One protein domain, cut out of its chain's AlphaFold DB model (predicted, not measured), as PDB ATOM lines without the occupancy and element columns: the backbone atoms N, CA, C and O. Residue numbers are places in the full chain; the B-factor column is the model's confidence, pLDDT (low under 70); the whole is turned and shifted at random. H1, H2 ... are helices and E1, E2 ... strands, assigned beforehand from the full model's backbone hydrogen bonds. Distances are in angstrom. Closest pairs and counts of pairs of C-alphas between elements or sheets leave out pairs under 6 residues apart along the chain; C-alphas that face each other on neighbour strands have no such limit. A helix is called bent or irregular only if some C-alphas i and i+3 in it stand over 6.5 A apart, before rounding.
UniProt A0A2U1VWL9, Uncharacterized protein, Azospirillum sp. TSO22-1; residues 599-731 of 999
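AT A GLANCE: This is residues 599 to 731 of the 999 residues of an uncharacterized protein of Azospirillum sp. TSO22-1 (UniProt A0A2U1VWL9). A long helix, H3, runs nearly straight along one side of this domain, with H1 crossing its second arm and H4 crossing its first. H2 packs on H1 and H4, a short antiparallel ribbon, E1 and E2, packs on H1 through E2, and H5 lies near H1 and H3b, away from H2 and H4, while the loop round Val 672 makes the far end of the long axis. The printed part has 133 residues with five named helices and two named strands, ordered H1, H2, H3, E1, H4, E2, H5: mostly helix, compact, radius of gyration of the C-alphas 15.0 A, spans 46 by 30 by 29 A.

HOW THE PARTS SIT: Start at H1, residues 599 to 620; its residues 611 to 619 alone touch H2, residues 626 to 634, closest C-alphas Glu 615 and Pro 626, 5.4 A. H3, residues 641 to 667, was assigned as one helix by its hydrogen bonds but is bent, with C-alphas 653 and 656 6.7 A apart; its arms are H3a, residues 641 to 653, and H3b, residues 656 to 667. H1 touches H3b with residues 602 to 610 alone, closest C-alphas Val 606 and Gly 659, 5.0 A, at a steep tilt of 66 degrees. In E1, residues 678 to 681, and E2, residues 718 to 721, find N 719 and O 680 within hydrogen-bond range, 2.7 A. H4, residues 694 to 706, touches H3a, closest C-alphas Leu 650 and Val 696, 5.8 A. H5, residues 723 to 730, is close but not clearly touching H3b. Every O i to N i+4 pair is within hydrogen-bond range in H2, H3a, H3b and H5; H1 has 16 of 18, H4 8 of 9.

IN THESE COORDINATES: Find C-alpha 599 at (-35.137, 12.138, 26.393); H1 runs 30.1 A from there. H5 ends at (-26.940, 20.032, 33.337).

THE WHOLE: The C-alphas farthest apart, Glu 640 and Val 672, are 48.3 A apart. The printed part has no cut; the links E1 to H4 and H4 to E2 are long. Look for pLDDT under 70 at residues 637 to 639 and 641.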
ATOM      1  N   ASP A 599     -34.387  11.275  27.293       92.00
ATOM      2  CA  ASP A 599     -35.137  12.138  26.393       92.00
ATOM      3  C   ASP A 599     -35.543  13.472  27.050       92.00
ATOM      4  O   ASP A 599     -35.730  14.462  26.346       92.00
ATOM      5  N   ASP A 600     -35.628  13.537  28.382       92.56
ATOM      6  CA  ASP A 600     -35.822  14.796  29.112       92.56
ATOM      7  C   ASP A 600     -34.561  15.665  29.030       92.56
ATOM      8  O   ASP A 600     -34.644  16.874  28.809       92.56
ATOM      9  N   ILE A 601     -33.379  15.038  29.113       95.56
ATOM     10  CA  ILE A 601     -32.092  15.694  28.826       95.56
ATOM     11  C   ILE A 601     -32.107  16.239  27.391       95.56
ATOM     12  O   ILE A 601     -31.754  17.395  27.167       95.56
ATOM     13  N   LEU A 602     -32.547  15.434  26.419       95.81
ATOM     14  CA  LEU A 602     -32.646  15.856  25.023       95.81
ATOM     15  C   LEU A 602     -33.617  17.028  24.841       95.81
ATOM     16  O   LEU A 602     -33.263  17.992  24.164       95.81
ATOM     17  N   LEU A 603     -34.794  16.993  25.469       94.62
ATOM     18  CA  LEU A 603     -35.751  18.100  25.431       94.62
ATOM     19  C   LEU A 603     -35.134  19.388  25.991       94.62
ATOM     20  O   LEU A 603     -35.250  20.443  25.368       94.62
ATOM     21  N   ARG A 604     -34.414  19.313  27.120       95.31
ATOM     22  CA  ARG A 604     -33.704  20.473  27.685       95.31
ATOM     23  C   ARG A 604     -32.614  20.994  26.753       95.31
ATOM     24  O   ARG A 604     -32.497  22.207  26.591       95.31
ATOM     25  N   VAL A 605     -31.864  20.115  26.087       96.62
ATOM     26  CA  VAL A 605     -30.874  20.518  25.073       96.62
ATOM     27  C   VAL A 605     -31.551  21.215  23.893       96.62
ATOM     28  O   VAL A 605     -31.117  22.293  23.494       96.62
ATOM     29  N   VAL A 606     -32.642  20.656  23.367       96.62
ATOM     30  CA  VAL A 606     -33.435  21.274  22.292       96.62
ATOM     31  C   VAL A 606     -33.912  22.667  22.699       96.62
ATOM     32  O   VAL A 606     -33.714  23.627  21.953       96.62
ATOM     33  N   GLN A 607     -34.475  22.799  23.898       95.25
ATOM     34  CA  GLN A 607     -34.958  24.067  24.437       95.25
ATOM     35  C   GLN A 607     -33.840  25.103  24.585       95.25
ATOM     36  O   GLN A 607     -33.993  26.255  24.183       95.25
ATOM     37  N   GLN A 608     -32.705  24.715  25.166       94.00
ATOM     38  CA  GLN A 608     -31.631  25.655  25.482       94.00
ATOM     39  C   GLN A 608     -30.745  26.012  24.287       94.00
ATOM     40  O   GLN A 608     -30.170  27.102  24.285       94.00
ATOM     41  N   VAL A 609     -30.638  25.126  23.295       95.12
ATOM     42  CA  VAL A 609     -29.758  25.305  22.135       95.12
ATOM     43  C   VAL A 609     -30.555  25.717  20.903       95.12
ATOM     44  O   VAL A 609     -30.362  26.819  20.399       95.12
ATOM     45  N   ALA A 610     -31.478  24.876  20.432       96.06
ATOM     46  CA  ALA A 610     -32.187  25.114  19.176       96.06
ATOM     47  C   ALA A 610     -33.288  26.178  19.322       96.06
ATOM     48  O   ALA A 610     -33.295  27.164  18.587       96.06
ATOM     49  N   VAL A 611     -34.187  26.022  20.300       96.31
ATOM     50  CA  VAL A 611     -35.337  26.929  20.476       96.31
ATOM     51  C   VAL A 611     -34.870  28.345  20.829       96.31
ATOM     52  O   VAL A 611     -35.284  29.304  20.181       96.31
ATOM     53  N   LYS A 612     -33.927  28.491  21.773       95.44
ATOM     54  CA  LYS A 612     -33.336  29.802  22.103       95.44
ATOM     55  C   LYS A 612     -32.572  30.439  20.939       95.44
ATOM     56  O   LYS A 612     -32.543  31.665  20.850       95.44
ATOM     57  N   ALA A 613     -31.934  29.658  20.062       96.81
ATOM     58  CA  ALA A 613     -31.282  30.208  18.870       96.81
ATOM     59  C   ALA A 613     -32.310  30.810  17.900       96.81
ATOM     60  O   ALA A 613     -32.117  31.929  17.425       96.81
ATOM     61  N   ILE A 614     -33.430  30.114  17.684       96.94
ATOM     62  CA  ILE A 614     -34.546  30.608  16.867       96.94
ATOM     63  C   ILE A 614     -35.134  31.884  17.478       96.94
ATOM     64  O   ILE A 614     -35.274  32.885  16.780       96.94
ATOM     65  N   GLU A 615     -35.401  31.889  18.785       96.12
ATOM     66  CA  GLU A 615     -35.932  33.050  19.510       96.12
ATOM     67  C   GLU A 615     -35.016  34.284  19.390       96.12
ATOM     68  O   GLU A 615     -35.468  35.381  19.058       96.12
ATOM     69  N   ARG A 616     -33.701  34.106  19.581       96.50
ATOM     70  CA  ARG A 616     -32.708  35.182  19.411       96.50
ATOM     71  C   ARG A 616     -32.647  35.689  17.974       96.50
ATOM     72  O   ARG A 616     -32.495  36.892  17.764       96.50
ATOM     73  N   HIS A 617     -32.746  34.797  16.989       97.44
ATOM     74  CA  HIS A 617     -32.703  35.191  15.584       97.44
ATOM     75  C   HIS A 617     -33.973  35.942  15.161       97.44
ATOM     76  O   HIS A 617     -33.876  36.952  14.472       97.44
ATOM     77  N   LEU A 618     -35.147  35.536  15.655       97.44
ATOM     78  CA  LEU A 618     -36.397  36.289  15.493       97.44
ATOM     79  C   LEU A 618     -36.269  37.716  16.049       97.44
ATOM     80  O   LEU A 618     -36.641  38.672  15.365       97.44
ATOM     81  N   ALA A 619     -35.682  37.872  17.241       96.69
ATOM     82  CA  ALA A 619     -35.409  39.185  17.831       96.69
ATOM     83  C   ALA A 619     -34.502  40.040  16.928       96.69
ATOM     84  O   ALA A 619     -34.789  41.207  16.668       96.69
ATOM     85  N   ALA A 620     -33.423  39.444  16.409       96.44
ATOM     86  CA  ALA A 620     -32.490  40.111  15.498       96.44
ATOM     87  C   ALA A 620     -33.149  40.529  14.170       96.44
ATOM     88  O   ALA A 620     -32.763  41.537  13.584       96.44
ATOM     89  N   CYS A 621     -34.174  39.797  13.729       96.81
ATOM     90  CA  CYS A 621     -35.006  40.125  12.570       96.81
ATOM     91  C   CYS A 621     -36.123  41.146  12.870       96.81
ATOM     92  O   CYS A 621     -36.971  41.380  12.008       96.81
ATOM     93  N   GLY A 622     -36.147  41.758  14.060       95.38
ATOM     94  CA  GLY A 622     -37.071  42.842  14.406       95.38
ATOM     95  C   GLY A 622     -38.409  42.406  15.012       95.38
ATOM     96  O   GLY A 622     -39.309  43.237  15.126       95.38
ATOM     97  N   VAL A 623     -38.562  41.139  15.418       95.94
ATOM     98  CA  VAL A 623     -39.759  40.677  16.142       95.94
ATOM     99  C   VAL A 623     -39.752  41.236  17.566       95.94
ATOM    100  O   VAL A 623     -38.790  41.040  18.306       95.94
ATOM    101  N   GLY A 624     -40.836  41.914  17.958       92.12
ATOM    102  CA  GLY A 624     -40.953  42.566  19.268       92.12
ATOM    103  C   GLY A 624     -41.051  41.597  20.453       92.12
ATOM    104  O   GLY A 624     -40.354  41.793  21.445       92.12
ATOM    105  N   ASP A 625     -41.871  40.543  20.337       92.88
ATOM    106  CA  ASP A 625     -41.971  39.463  21.335       92.88
ATOM    107  C   ASP A 625     -41.725  38.087  20.683       92.88
ATOM    108  O   ASP A 625     -42.665  37.392  20.283       92.88
ATOM    109  N   PRO A 626     -40.450  37.691  20.518       93.44
ATOM    110  CA  PRO A 626     -40.078  36.415  19.910       93.44
ATOM    111  C   PRO A 626     -40.611  35.188  20.658       93.44
ATOM    112  O   PRO A 626     -40.862  34.159  20.030       93.44
ATOM    113  N   HIS A 627     -40.796  35.291  21.979       92.31
ATOM    114  CA  HIS A 627     -41.263  34.184  22.816       92.31
ATOM    115  C   HIS A 627     -42.682  33.768  22.431       92.31
ATOM    116  O   HIS A 627     -42.938  32.578  22.269       92.31
ATOM    117  N   VAL A 628     -43.570  34.737  22.185       91.56
ATOM    118  CA  VAL A 628     -44.949  34.479  21.734       91.56
ATOM    119  C   VAL A 628     -44.972  33.740  20.397       91.56
ATOM    120  O   VAL A 628     -45.760  32.818  20.217       91.56
ATOM    121  N   VAL A 629     -44.082  34.093  19.465       92.44
ATOM    122  CA  VAL A 629     -43.989  33.417  18.158       92.44
ATOM    123  C   VAL A 629     -43.509  31.977  18.319       92.44
ATOM    124  O   VAL A 629     -44.042  31.063  17.691       92.44
ATOM    125  N   VAL A 630     -42.508  31.761  19.173       93.31
ATOM    126  CA  VAL A 630     -42.006  30.420  19.488       93.31
ATOM    127  C   VAL A 630     -43.080  29.582  20.180       93.31
ATOM    128  O   VAL A 630     -43.245  28.422  19.816       93.31
ATOM    129  N   ASP A 631     -43.831  30.136  21.129       90.06
ATOM    130  CA  ASP A 631     -44.927  29.429  21.799       90.06
ATOM    131  C   ASP A 631     -46.088  29.114  20.839       90.06
ATOM    132  O   ASP A 631     -46.635  28.015  20.844       90.06
ATOM    133  N   ASP A 632     -46.400  30.013  19.910       88.94
ATOM    134  CA  ASP A 632     -47.423  29.783  18.889       88.94
ATOM    135  C   ASP A 632     -46.996  28.692  17.875       88.94
ATOM    136  O   ASP A 632     -47.808  27.885  17.414       88.94
ATOM    137  N   LEU A 633     -45.711  28.621  17.511       90.62
ATOM    138  CA  LEU A 633     -45.185  27.617  16.568       90.62
ATOM    139  C   LEU A 633     -44.828  26.274  17.222       90.62
ATOM    140  O   LEU A 633     -44.932  25.228  16.586       90.62
ATOM    141  N   MET A 634     -44.368  26.294  18.470       92.00
ATOM    142  CA  MET A 634     -43.728  25.156  19.143       92.00
ATOM    143  C   MET A 634     -44.309  24.866  20.531       92.00
ATOM    144  O   MET A 634     -43.845  23.944  21.200       92.00
ATOM    145  N   GLY A 635     -45.286  25.636  20.998       87.19
ATOM    146  CA  GLY A 635     -45.994  25.417  22.256       87.19
ATOM    147  C   GLY A 635     -47.207  24.501  22.091       87.19
ATOM    148  O   GLY A 635     -47.538  24.078  20.978       87.19
ATOM    149  N   PRO A 636     -47.888  24.152  23.192       76.88
ATOM    150  CA  PRO A 636     -48.972  23.167  23.203       76.88
ATOM    151  C   PRO A 636     -50.298  23.684  22.607       76.88
ATOM    152  O   PRO A 636     -51.206  22.888  22.380       76.88
ATOM    153  N   HIS A 637     -50.415  24.984  22.310       67.38
ATOM    154  CA  HIS A 637     -51.689  25.670  22.044       67.38
ATOM    155  C   HIS A 637     -52.222  25.607  20.600       67.38
ATOM    156  O   HIS A 637     -53.281  26.170  20.325       67.38
ATOM    157  N   ALA A 638     -51.551  24.924  19.665       61.56
ATOM    158  CA  ALA A 638     -52.079  24.786  18.304       61.56
ATOM    159  C   ALA A 638     -53.382  23.961  18.289       61.56
ATOM    160  O   ALA A 638     -53.370  22.769  18.587       61.56
ATOM    161  N   THR A 639     -54.495  24.596  17.917       58.81
ATOM    162  CA  THR A 639     -55.824  23.964  17.816       58.81
ATOM    163  C   THR A 639     -56.116  23.386  16.430       58.81
ATOM    164  O   THR A 639     -56.973  22.516  16.296       58.81
ATOM    165  N   GLU A 640     -55.400  23.830  15.394       71.00
ATOM    166  CA  GLU A 640     -55.565  23.326  14.029       71.00
ATOM    167  C   GLU A 640     -54.749  22.039  13.801       71.00
ATOM    168  O   GLU A 640     -53.556  21.969  14.119       71.00
ATOM    169  N   ALA A 641     -55.379  21.013  13.214       69.44
ATOM    170  CA  ALA A 641     -54.767  19.700  12.985       69.44
ATOM    171  C   ALA A 641     -53.513  19.774  12.090       69.44
ATOM    172  O   ALA A 641     -52.474  19.210  12.434       69.44
ATOM    173  N   THR A 642     -53.575  20.538  10.994       71.00
ATOM    174  CA  THR A 642     -52.444  20.762  10.073       71.00
ATOM    175  C   THR A 642     -51.255  21.399  10.791       71.00
ATOM    176  O   THR A 642     -50.108  20.982  10.633       71.00
ATOM    177  N   ARG A 643     -51.534  22.387  11.647       78.44
ATOM    178  CA  ARG A 643     -50.518  23.088  12.432       78.44
ATOM    179  C   ARG A 643     -49.858  22.168  13.460       78.44
ATOM    180  O   ARG A 643     -48.643  22.213  13.627       78.44
ATOM    181  N   THR A 644     -50.642  21.303  14.102       79.62
ATOM    182  CA  THR A 644     -50.136  20.282  15.034       79.62
ATOM    183  C   THR A 644     -49.193  19.302  14.338       79.62
ATOM    184  O   THR A 644     -48.130  18.990  14.875       79.62
ATOM    185  N   LEU A 645     -49.533  18.865  13.123       81.44
ATOM    186  CA  LEU A 645     -48.682  17.969  12.345       81.44
ATOM    187  C   LEU A 645     -47.364  18.633  11.935       81.44
ATOM    188  O   LEU A 645     -46.305  18.038  12.120       81.44
ATOM    189  N   LEU A 646     -47.402  19.864  11.413       86.81
ATOM    190  CA  LEU A 646     -46.188  20.601  11.043       86.81
ATOM    191  C   LEU A 646     -45.297  20.885  12.259       86.81
ATOM    192  O   LEU A 646     -44.081  20.730  12.164       86.81
ATOM    193  N   ARG A 647     -45.888  21.192  13.421       89.62
ATOM    194  CA  ARG A 647     -45.165  21.300  14.699       89.62
ATOM    195  C   ARG A 647     -44.489  19.979  15.080       89.62
ATOM    196  O   ARG A 647     -43.315  19.972  15.447       89.62
ATOM    197  N   GLN A 648     -45.186  18.848  14.948       87.81
ATOM    198  CA  GLN A 648     -44.596  17.523  15.167       87.81
ATOM    199  C   GLN A 648     -43.438  17.253  14.190       87.81
ATOM    200  O   GLN A 648     -42.383  16.769  14.603       87.81
ATOM    201  N   GLN A 649     -43.599  17.589  12.905       88.19
ATOM    202  CA  GLN A 649     -42.543  17.421  11.903       88.19
ATOM    203  C   GLN A 649     -41.338  18.320  12.179       88.19
ATOM    204  O   GLN A 649     -40.208  17.857  12.067       88.19
ATOM    205  N   LEU A 650     -41.548  19.561  12.618       92.31
ATOM    206  CA  LEU A 650     -40.474  20.445  13.061       92.31
ATOM    207  C   LEU A 650     -39.688  19.828  14.222       92.31
ATOM    208  O   LEU A 650     -38.455  19.797  14.188       92.31
ATOM    209  N   ALA A 651     -40.386  19.283  15.221       92.12
ATOM    210  CA  ALA A 651     -39.746  18.613  16.343       92.12
ATOM    211  C   ALA A 651     -38.921  17.397  15.890       92.12
ATOM    212  O   ALA A 651     -37.760  17.281  16.271       92.12
ATOM    213  N   VAL A 652     -39.482  16.519  15.053       87.69
ATOM    214  CA  VAL A 652     -38.843  15.257  14.636       87.69
ATOM    215  C   VAL A 652     -37.734  15.462  13.600       87.69
ATOM    216  O   VAL A 652     -36.660  14.873  13.740       87.69
ATOM    217  N   GLN A 653     -37.982  16.269  12.567       88.06
ATOM    218  CA  GLN A 653     -37.067  16.447  11.437       88.06
ATOM    219  C   GLN A 653     -35.953  17.449  11.752       88.06
ATOM    220  O   GLN A 653     -34.820  17.227  11.338       88.06
ATOM    221  N   VAL A 654     -36.242  18.518  12.509       93.38
ATOM    222  CA  VAL A 654     -35.274  19.597  12.763       93.38
ATOM    223  C   VAL A 654     -34.723  19.532  14.185       93.38
ATOM    224  O   VAL A 654     -33.543  19.254  14.398       93.38
ATOM    225  N   LEU A 655     -35.575  19.775  15.180       95.50
ATOM    226  CA  LEU A 655     -35.129  20.077  16.542       95.50
ATOM    227  C   LEU A 655     -34.481  18.868  17.225       95.50
ATOM    228  O   LEU A 655     -33.395  18.974  17.794       95.50
ATOM    229  N   HIS A 656     -35.105  17.698  17.106       92.69
ATOM    230  CA  HIS A 656     -34.596  16.440  17.639       92.69
ATOM    231  C   HIS A 656     -33.227  16.081  17.043       92.69
ATOM    232  O   HIS A 656     -32.329  15.653  17.770       92.69
ATOM    233  N   ARG A 657     -33.021  16.310  15.738       91.94
ATOM    234  CA  ARG A 657     -31.736  16.049  15.070       91.94
ATOM    235  C   ARG A 657     -30.637  16.992  15.558       91.94
ATOM    236  O   ARG A 657     -29.536  16.517  15.843       91.94
ATOM    237  N   ILE A 658     -30.934  18.286  15.709       95.88
ATOM    238  CA  ILE A 658     -29.999  19.256  16.302       95.88
ATOM    239  C   ILE A 658     -29.615  18.798  17.714       95.88
ATOM    240  O   ILE A 658     -28.431  18.664  18.018       95.88
ATOM    241  N   GLY A 659     -30.606  18.472  18.553       96.12
ATOM    242  CA  GLY A 659     -30.372  18.037  19.929       96.12
ATOM    243  C   GLY A 659     -29.524  16.767  20.030       96.12
ATOM    244  O   GLY A 659     -28.567  16.731  20.802       96.12
ATOM    245  N   LEU A 660     -29.802  15.749  19.207       93.88
ATOM    246  CA  LEU A 660     -28.994  14.524  19.162       93.88
ATOM    247  C   LEU A 660     -27.566  14.774  18.669       93.88
ATOM    248  O   LEU A 660     -26.641  14.147  19.175       93.88
ATOM    249  N   THR A 661     -27.373  15.682  17.710       95.00
ATOM    250  CA  THR A 661     -26.034  16.047  17.219       95.00
ATOM    251  C   THR A 661     -25.227  16.734  18.324       95.00
ATOM    252  O   THR A 661     -24.064  16.396  18.540       95.00
ATOM    253  N   VAL A 662     -25.854  17.648  19.073       96.69
ATOM    254  CA  VAL A 662     -25.226  18.312  20.225       96.69
ATOM    255  C   VAL A 662     -24.893  17.307  21.327       96.69
ATOM    256  O   VAL A 662     -23.777  17.321  21.838       96.69
ATOM    257  N   LEU A 663     -25.816  16.400  21.669       96.06
ATOM    258  CA  LEU A 663     -25.557  15.354  22.662       96.06
ATOM    259  C   LEU A 663     -24.447  14.398  22.219       96.06
ATOM    260  O   LEU A 663     -23.610  14.045  23.040       96.06
ATOM    261  N   ALA A 664     -24.393  14.018  20.942       94.56
ATOM    262  CA  ALA A 664     -23.318  13.181  20.415       94.56
ATOM    263  C   ALA A 664     -21.950  13.875  20.514       94.56
ATOM    264  O   ALA A 664     -20.973  13.233  20.881       94.56
ATOM    265  N   ALA A 665     -21.879  15.183  20.248       95.12
ATOM    266  CA  ALA A 665     -20.660  15.960  20.480       95.12
ATOM    267  C   ALA A 665     -20.314  16.055  21.976       95.12
ATOM    268  O   ALA A 665     -19.145  16.014  22.346       95.12
ATOM    269  N   TYR A 666     -21.327  16.156  22.841       96.38
ATOM    270  CA  TYR A 666     -21.146  16.217  24.288       96.38
ATOM    271  C   TYR A 666     -20.717  14.875  24.909       96.38
ATOM    272  O   TYR A 666     -19.997  14.881  25.901       96.38
ATOM    273  N   GLU A 667     -21.091  13.728  24.328       93.88
ATOM    274  CA  GLU A 667     -20.589  12.407  24.753       93.88
ATOM    275  C   GLU A 667     -19.049  12.320  24.687       93.88
ATOM    276  O   GLU A 667     -18.448  11.611  25.491       93.88
ATOM    277  N   GLU A 668     -18.417  13.066  23.775       93.06
ATOM    278  CA  GLU A 668     -16.960  13.106  23.576       93.06
ATOM    279  C   GLU A 668     -16.295  14.334  24.239       93.06
ATOM    280  O   GLU A 668     -15.099  14.571  24.067       93.06
ATOM    281  N   TYR A 669     -17.054  15.143  24.985       95.88
ATOM    282  CA  TYR A 669     -16.537  16.340  25.651       95.88
ATOM    283  C   TYR A 669     -15.686  15.984  26.877       95.88
ATOM    284  O   TYR A 669     -16.121  15.232  27.747       95.88
ATOM    285  N   ASP A 670     -14.501  16.586  26.976       94.94
ATOM    286  CA  ASP A 670     -13.645  16.530  28.163       94.94
ATOM    287  C   ASP A 670     -13.798  17.831  28.978       94.94
ATOM    288  O   ASP A 670     -13.353  18.890  28.521       94.94
ATOM    289  N   PRO A 671     -14.399  17.783  30.185       92.25
ATOM    290  CA  PRO A 671     -14.564  18.952  31.048       92.25
ATOM    291  C   PRO A 671     -13.250  19.618  31.476       92.25
ATOM    292  O   PRO A 671     -13.252  20.811  31.782       92.25
ATOM    293  N   VAL A 672     -12.131  18.884  31.485       92.56
ATOM    294  CA  VAL A 672     -10.814  19.409  31.882       92.56
ATOM    295  C   VAL A 672     -10.154  20.154  30.728       92.56
ATOM    296  O   VAL A 672      -9.668  21.270  30.909       92.56
ATOM    297  N   ALA A 673     -10.130  19.547  29.540       94.62
ATOM    298  CA  ALA A 673      -9.550  20.174  28.353       94.62
ATOM    299  C   ALA A 673     -10.431  21.311  27.806       94.62
ATOM    300  O   ALA A 673      -9.926  22.271  27.218       94.62
ATOM    301  N   GLY A 674     -11.745  21.211  28.007       92.94
ATOM    302  CA  GLY A 674     -12.728  22.089  27.396       92.94
ATOM    303  C   GLY A 674     -12.875  21.849  25.890       92.94
ATOM    304  O   GLY A 674     -12.278  20.953  25.298       92.94
ATOM    305  N   ALA A 675     -13.708  22.668  25.252       93.50
ATOM    306  CA  ALA A 675     -13.907  22.654  23.807       93.50
ATOM    307  C   ALA A 675     -14.207  24.079  23.327       93.50
ATOM    308  O   ALA A 675     -14.849  24.839  24.060       93.50
ATOM    309  N   PRO A 676     -13.763  24.466  22.118       94.50
ATOM    310  CA  PRO A 676     -14.106  25.764  21.558       94.50
ATOM    311  C   PRO A 676     -15.610  25.853  21.292       94.50
ATOM    312  O   PRO A 676     -16.237  24.880  20.868       94.50
ATOM    313  N   VAL A 677     -16.173  27.046  21.492       96.88
ATOM    314  CA  VAL A 677     -17.554  27.344  21.102       96.88
ATOM    315  C   VAL A 677     -17.658  27.279  19.582       96.88
ATOM    316  O   VAL A 677     -16.860  27.890  18.869       96.88
ATOM    317  N   GLN A 678     -18.647  26.542  19.085       95.88
ATOM    318  CA  GLN A 678     -18.927  26.424  17.656       95.88
ATOM    319  C   GLN A 678     -20.245  27.119  17.338       95.88
ATOM    320  O   GLN A 678     -21.184  27.044  18.123       95.88
ATOM    321  N   THR A 679     -20.342  27.750  16.174       96.81
ATOM    322  CA  THR A 679     -21.617  28.240  15.645       96.81
ATOM    323  C   THR A 679     -21.843  27.580  14.301       96.81
ATOM    324  O   THR A 679     -20.936  27.572  13.472       96.81
ATOM    325  N   ARG A 680     -23.034  27.014  14.117       97.06
ATOM    326  CA  ARG A 680     -23.472  26.400  12.862       97.06
ATOM    327  C   ARG A 680     -24.840  26.934  12.486       97.06
ATOM    328  O   ARG A 680     -25.632  27.218  13.383       97.06
ATOM    329  N   THR A 681     -25.140  27.068  11.207       97.69
ATOM    330  CA  THR A 681     -26.521  27.322  10.784       97.69
ATOM    331  C   THR A 681     -27.366  26.062  10.976       97.69
ATOM    332  O   THR A 681     -26.831  24.959  11.089       97.69
ATOM    333  N   VAL A 682     -28.693  26.196  11.027       96.88
ATOM    334  CA  VAL A 682     -29.594  25.033  11.099       96.88
ATOM    335  C   VAL A 682     -29.354  24.071   9.933       96.88
ATOM    336  O   VAL A 682     -29.310  22.867  10.155       96.88
ATOM    337  N   GLU A 683     -29.149  24.575   8.715       95.56
ATOM    338  CA  GLU A 683     -28.897  23.741   7.531       95.56
ATOM    339  C   GLU A 683     -27.640  22.860   7.672       95.56
ATOM    340  O   GLU A 683     -27.656  21.697   7.274       95.56
ATOM    341  N   GLU A 684     -26.590  23.351   8.333       95.56
ATOM    342  CA  GLU A 684     -25.327  22.624   8.546       95.56
ATOM    343  C   GLU A 684     -25.444  21.407   9.492       95.56
ATOM    344  O   GLU A 684     -24.479  20.657   9.658       95.56
ATOM    345  N   PHE A 685     -26.605  21.178  10.121       94.50
ATOM    346  CA  PHE A 685     -26.875  19.962  10.904       94.50
ATOM    347  C   PHE A 685     -27.354  18.775  10.055       94.50
ATOM    348  O   PHE A 685     -27.493  17.664  10.585       94.50
ATOM    349  N   PHE A 686     -27.607  18.988   8.763       91.56
ATOM    350  CA  PHE A 686     -28.202  17.997   7.872       91.56
ATOM    351  C   PHE A 686     -27.304  17.711   6.668       91.56
ATOM    352  O   PHE A 686     -26.583  18.571   6.171       91.56
ATOM    353  N   ASP A 687     -27.370  16.474   6.186       85.06
ATOM    354  CA  ASP A 687     -26.844  16.088   4.879       85.06
ATOM    355  C   ASP A 687     -27.995  15.969   3.865       85.06
ATOM    356  O   ASP A 687     -29.172  15.990   4.229       85.06
ATOM    357  N   VAL A 688     -27.671  15.786   2.580       76.12
ATOM    358  CA  VAL A 688     -28.672  15.658   1.501       76.12
ATOM    359  C   VAL A 688     -29.702  14.552   1.784       76.12
ATOM    360  O   VAL A 688     -30.857  14.669   1.383       76.12
ATOM    361  N   SER A 689     -29.312  13.486   2.488       70.69
ATOM    362  CA  SER A 689     -30.184  12.343   2.789       70.69
ATOM    363  C   SER A 689     -31.101  12.557   3.999       70.69
ATOM    364  O   SER A 689     -32.093  11.845   4.154       70.69
ATOM    365  N   THR A 690     -30.774  13.534   4.846       78.62
ATOM    366  CA  THR A 690     -31.461  13.844   6.108       78.62
ATOM    367  C   THR A 690     -32.073  15.241   6.131       78.62
ATOM    368  O   THR A 690     -32.610  15.641   7.163       78.62
ATOM    369  N   MET A 691     -32.019  15.966   5.008       86.25
ATOM    370  CA  MET A 691     -32.615  17.291   4.883       86.25
ATOM    371  C   MET A 691     -34.126  17.257   5.173       86.25
ATOM    372  O   MET A 691     -34.841  16.454   4.563       86.25
ATOM    373  N   PRO A 692     -34.620  18.130   6.072       86.69
ATOM    374  CA  PRO A 692     -36.045  18.268   6.350       86.69
ATOM    375  C   PRO A 692     -36.848  18.669   5.108       86.69
ATOM    376  O   PRO A 692     -36.341  19.331   4.196       86.69
ATOM    377  N   GLY A 693     -38.132  18.313   5.094       83.31
ATOM    378  CA  GLY A 693     -39.052  18.728   4.040       83.31
ATOM    379  C   GLY A 693     -39.196  20.252   3.968       83.31
ATOM    380  O   GLY A 693     -39.279  20.926   4.995       83.31
ATOM    381  N   ALA A 694     -39.288  20.802   2.752       87.44
ATOM    382  CA  ALA A 694     -39.432  22.247   2.537       87.44
ATOM    383  C   ALA A 694     -40.629  22.850   3.298       87.44
ATOM    384  O   ALA A 694     -40.512  23.927   3.874       87.44
ATOM    385  N   THR A 695     -41.735  22.105   3.403       87.56
ATOM    386  CA  THR A 695     -42.947  22.510   4.136       87.56
ATOM    387  C   THR A 695     -42.697  22.789   5.619       87.56
ATOM    388  O   THR A 695     -43.367  23.642   6.200       87.56
ATOM    389  N   VAL A 696     -41.719  22.120   6.238       89.44
ATOM    390  CA  VAL A 696     -41.341  22.342   7.642       89.44
ATOM    391  C   VAL A 696     -40.606  23.671   7.806       89.44
ATOM    392  O   VAL A 696     -40.878  24.414   8.750       89.44
ATOM    393  N   PHE A 697     -39.705  24.005   6.878       92.50
ATOM    394  CA  PHE A 697     -39.043  25.310   6.866       92.50
ATOM    395  C   PHE A 697     -40.041  26.433   6.571       92.50
ATOM    396  O   PHE A 697     -40.072  27.434   7.290       92.50
ATOM    397  N   ASP A 698     -40.904  26.238   5.573       92.81
ATOM    398  CA  ASP A 698     -41.927  27.207   5.176       92.81
ATOM    399  C   ASP A 698     -42.905  27.505   6.316       92.81
ATOM    400  O   ASP A 698     -43.273  28.660   6.516       92.81
ATOM    401  N   TYR A 699     -43.274  26.494   7.110       92.12
ATOM    402  CA  TYR A 699     -44.117  26.653   8.295       92.12
ATOM    403  C   TYR A 699     -43.547  27.672   9.292       92.12
ATOM    404  O   TYR A 699     -44.237  28.615   9.690       92.12
ATOM    405  N   VAL A 700     -42.273  27.522   9.667       94.62
ATOM    406  CA  VAL A 700     -41.621  28.426  10.629       94.62
ATOM    407  C   VAL A 700     -41.381  29.800  10.011       94.62
ATOM    408  O   VAL A 700     -41.648  30.819  10.649       94.62
ATOM    409  N   ASN A 701     -40.943  29.841   8.752       96.56
ATOM    410  CA  ASN A 701     -40.680  31.084   8.030       96.56
ATOM    411  C   ASN A 701     -41.959  31.919   7.843       96.56
ATOM    412  O   ASN A 701     -41.935  33.140   8.011       96.56
ATOM    413  N   ALA A 702     -43.092  31.276   7.550       94.31
ATOM    414  CA  ALA A 702     -44.389  31.935   7.443       94.31
ATOM    415  C   ALA A 702     -44.854  32.500   8.792       94.31
ATOM    416  O   ALA A 702     -45.296  33.649   8.841       94.31
ATOM    417  N   GLY A 703     -44.698  31.739   9.882       93.62
ATOM    418  CA  GLY A 703     -44.999  32.212  11.237       93.62
ATOM    419  C   GLY A 703     -44.153  33.420  11.646       93.62
ATOM    420  O   GLY A 703     -44.685  34.428  12.107       93.62
ATOM    421  N   ALA A 704     -42.844  33.366  11.388       95.31
ATOM    422  CA  ALA A 704     -41.926  34.478  11.637       95.31
ATOM    423  C   ALA A 704     -42.317  35.737  10.846       95.31
ATOM    424  O   ALA A 704     -42.380  36.839  11.396       95.31
ATOM    425  N   LYS A 705     -42.633  35.578   9.555       95.50
ATOM    426  CA  LYS A 705     -43.071  36.676   8.686       95.50
ATOM    427  C   LYS A 705     -44.391  37.291   9.157       95.50
ATOM    428  O   LYS A 705     -44.519  38.513   9.144       95.50
ATOM    429  N   ALA A 706     -45.356  36.472   9.584       93.69
ATOM    430  CA  ALA A 706     -46.629  36.947  10.129       93.69
ATOM    431  C   ALA A 706     -46.438  37.779  11.411       93.69
ATOM    432  O   ALA A 706     -47.174  38.736  11.636       93.69
ATOM    433  N   ALA A 707     -45.405  37.469  12.195       93.06
ATOM    434  CA  ALA A 707     -45.004  38.228  13.377       93.06
ATOM    435  C   ALA A 707     -44.131  39.467  13.079       93.06
ATOM    436  O   ALA A 707     -43.668  40.131  14.006       93.06
ATOM    437  N   GLY A 708     -43.898  39.795  11.802       94.00
ATOM    438  CA  GLY A 708     -43.163  40.990  11.379       94.00
ATOM    439  C   GLY A 708     -41.651  40.815  11.214       94.00
ATOM    440  O   GLY A 708     -40.957  41.817  11.035       94.00
ATOM    441  N   ALA A 709     -41.126  39.585  11.240       95.00
ATOM    442  CA  ALA A 709     -39.698  39.339  11.038       95.00
ATOM    443  C   ALA A 709     -39.236  39.755   9.626       95.00
ATOM    444  O   ALA A 709     -39.846  39.381   8.619       95.00
ATOM    445  N   GLN A 710     -38.120  40.480   9.537       94.00
ATOM    446  CA  GLN A 710     -37.500  40.883   8.274       94.00
ATOM    447  C   GLN A 710     -36.343  39.948   7.906       94.00
ATOM    448  O   GLN A 710     -35.378  39.818   8.656       94.00
ATOM    449  N   GLY A 711     -36.432  39.304   6.737       92.75
ATOM    450  CA  GLY A 711     -35.357  38.454   6.205       92.75
ATOM    451  C   GLY A 711     -35.090  37.166   6.993       92.75
ATOM    452  O   GLY A 711     -34.025  36.582   6.830       92.75
ATOM    453  N   PHE A 712     -36.029  36.731   7.839       97.38
ATOM    454  CA  PHE A 712     -35.892  35.501   8.616       97.38
ATOM    455  C   PHE A 712     -35.973  34.260   7.716       97.38
ATOM    456  O   PHE A 712     -36.915  34.115   6.934       97.38
ATOM    457  N   ASP A 713     -35.022  33.344   7.886       97.19
ATOM    458  CA  ASP A 713     -35.054  32.001   7.313       97.19
ATOM    459  C   ASP A 713     -34.520  31.001   8.341       97.19
ATOM    460  O   ASP A 713     -33.380  31.106   8.792       97.19
ATOM    461  N   LEU A 714     -35.329  30.003   8.701       97.06
ATOM    462  CA  LEU A 714     -34.955  28.976   9.664       97.06
ATOM    463  C   LEU A 714     -33.636  28.290   9.285       97.06
ATOM    464  O   LEU A 714     -32.853  27.974  10.173       97.06
ATOM    465  N   ARG A 715     -33.357  28.098   7.991       96.56
ATOM    466  CA  ARG A 715     -32.132  27.434   7.508       96.56
ATOM    467  C   ARG A 715     -30.858  28.170   7.906       96.56
ATOM    468  O   ARG A 715     -29.844  27.530   8.176       96.56
ATOM    469  N   THR A 716     -30.914  29.499   7.972       96.69
ATOM    470  CA  THR A 716     -29.755  30.363   8.232       96.69
ATOM    471  C   THR A 716     -29.617  30.748   9.704       96.69
ATOM    472  O   THR A 716     -28.632  31.394  10.066       96.69
ATOM    473  N   VAL A 717     -30.552  30.324  10.567       98.19
ATOM    474  CA  VAL A 717     -30.510  30.590  12.012       98.19
ATOM    475  C   VAL A 717     -29.183  30.087  12.596       98.19
ATOM    476  O   VAL A 717     -28.909  28.885  12.520       98.19
ATOM    477  N   PRO A 718     -28.364  30.963  13.208       97.88
ATOM    478  CA  PRO A 718     -27.108  30.563  13.827       97.88
ATOM    479  C   PRO A 718     -27.362  29.898  15.187       97.88
ATOM    480  O   PRO A 718     -27.875  30.513  16.121       97.88
ATOM    481  N   VAL A 719     -26.950  28.640  15.313       97.94
ATOM    482  CA  VAL A 719     -27.010  27.832  16.531       97.94
ATOM    483  C   VAL A 719     -25.621  27.771  17.162       97.94
ATOM    484  O   VAL A 719     -24.699  27.155  16.624       97.94
ATOM    485  N   THR A 720     -25.465  28.405  18.325       97.00
ATOM    486  CA  THR A 720     -24.218  28.378  19.102       97.00
ATOM    487  C   THR A 720     -24.187  27.166  20.034       97.00
ATOM    488  O   THR A 720     -25.048  27.014  20.901       97.00
ATOM    489  N   ILE A 721     -23.166  26.327  19.879       96.81
ATOM    490  CA  ILE A 721     -22.894  25.133  20.676       96.81
ATOM    491  C   ILE A 721     -21.749  25.449  21.648       96.81
ATOM    492  O   ILE A 721     -20.576  25.450  21.270       96.81
ATOM    493  N   ASP A 722     -22.099  25.708  22.908       96.94
ATOM    494  CA  ASP A 722     -21.159  25.837  24.027       96.94
ATOM    495  C   ASP A 722     -21.299  24.616  24.948       96.94
ATOM    496  O   ASP A 722     -22.196  24.541  25.794       96.94
ATOM    497  N   LEU A 723     -20.411  23.635  24.757       97.25
ATOM    498  CA  LEU A 723     -20.415  22.394  25.535       97.25
ATOM    499  C   LEU A 723     -20.036  22.624  27.004       97.25
ATOM    500  O   LEU A 723     -20.515  21.896  27.870       97.25
ATOM    501  N   GLY A 724     -19.235  23.651  27.307       96.56
ATOM    502  CA  GLY A 724     -18.865  23.985  28.682       96.56
ATOM    503  C   GLY A 724     -20.020  24.615  29.457       96.56
ATOM    504  O   GLY A 724     -20.223  24.304  30.633       96.56
ATOM    505  N   LEU A 725     -20.811  25.473  28.807       95.62
ATOM    506  CA  LEU A 725     -22.062  25.972  29.377       95.62
ATOM    507  C   LEU A 725     -23.062  24.832  29.578       95.62
ATOM    508  O   LEU A 725     -23.575  24.685  30.685       95.62
ATOM    509  N   LEU A 726     -23.277  24.001  28.552       95.69
ATOM    510  CA  LEU A 726     -24.164  22.838  28.639       95.69
ATOM    511  C   LEU A 726     -23.782  21.923  29.812       95.69
ATOM    512  O   LEU A 726     -24.650  21.519  30.585       95.69
ATOM    513  N   HIS A 727     -22.486  21.641  29.970       96.38
ATOM    514  CA  HIS A 727     -21.958  20.824  31.056       96.38
ATOM    515  C   HIS A 727     -22.337  21.377  32.435       96.38
ATOM    516  O   HIS A 727     -22.873  20.636  33.257       96.38
ATOM    517  N   ARG A 728     -22.131  22.681  32.679       94.56
ATOM    518  CA  ARG A 728     -22.477  23.322  33.960       94.56
ATOM    519  C   ARG A 728     -23.981  23.330  34.214       94.56
ATOM    520  O   ARG A 728     -24.412  22.979  35.306       94.56
ATOM    521  N   THR A 729     -24.782  23.695  33.216       93.94
ATOM    522  CA  THR A 729     -26.236  23.831  33.383       93.94
ATOM    523  C   THR A 729     -26.931  22.483  33.602       93.94
ATOM    524  O   THR A 729     -27.962  22.435  34.266       93.94
ATOM    525  N   MET A 730     -26.366  21.369  33.121       94.31
ATOM    526  CA  MET A 730     -26.940  20.032  33.337       94.31
ATOM    527  C   MET A 730     -27.044  19.649  34.825       94.31
ATOM    528  O   MET A 730     -27.944  18.897  35.193       94.31
ATOM    529  N   TRP A 731     -26.183  20.196  35.691       94.19
ATOM    530  CA  TRP A 731     -26.239  19.993  37.149       94.19
ATOM    531  C   TRP A 731     -27.485  20.590  37.811       94.19
ATOM    532  O   TRP A 731     -27.847  20.184  38.914       94.19
TER     533      TRP A 731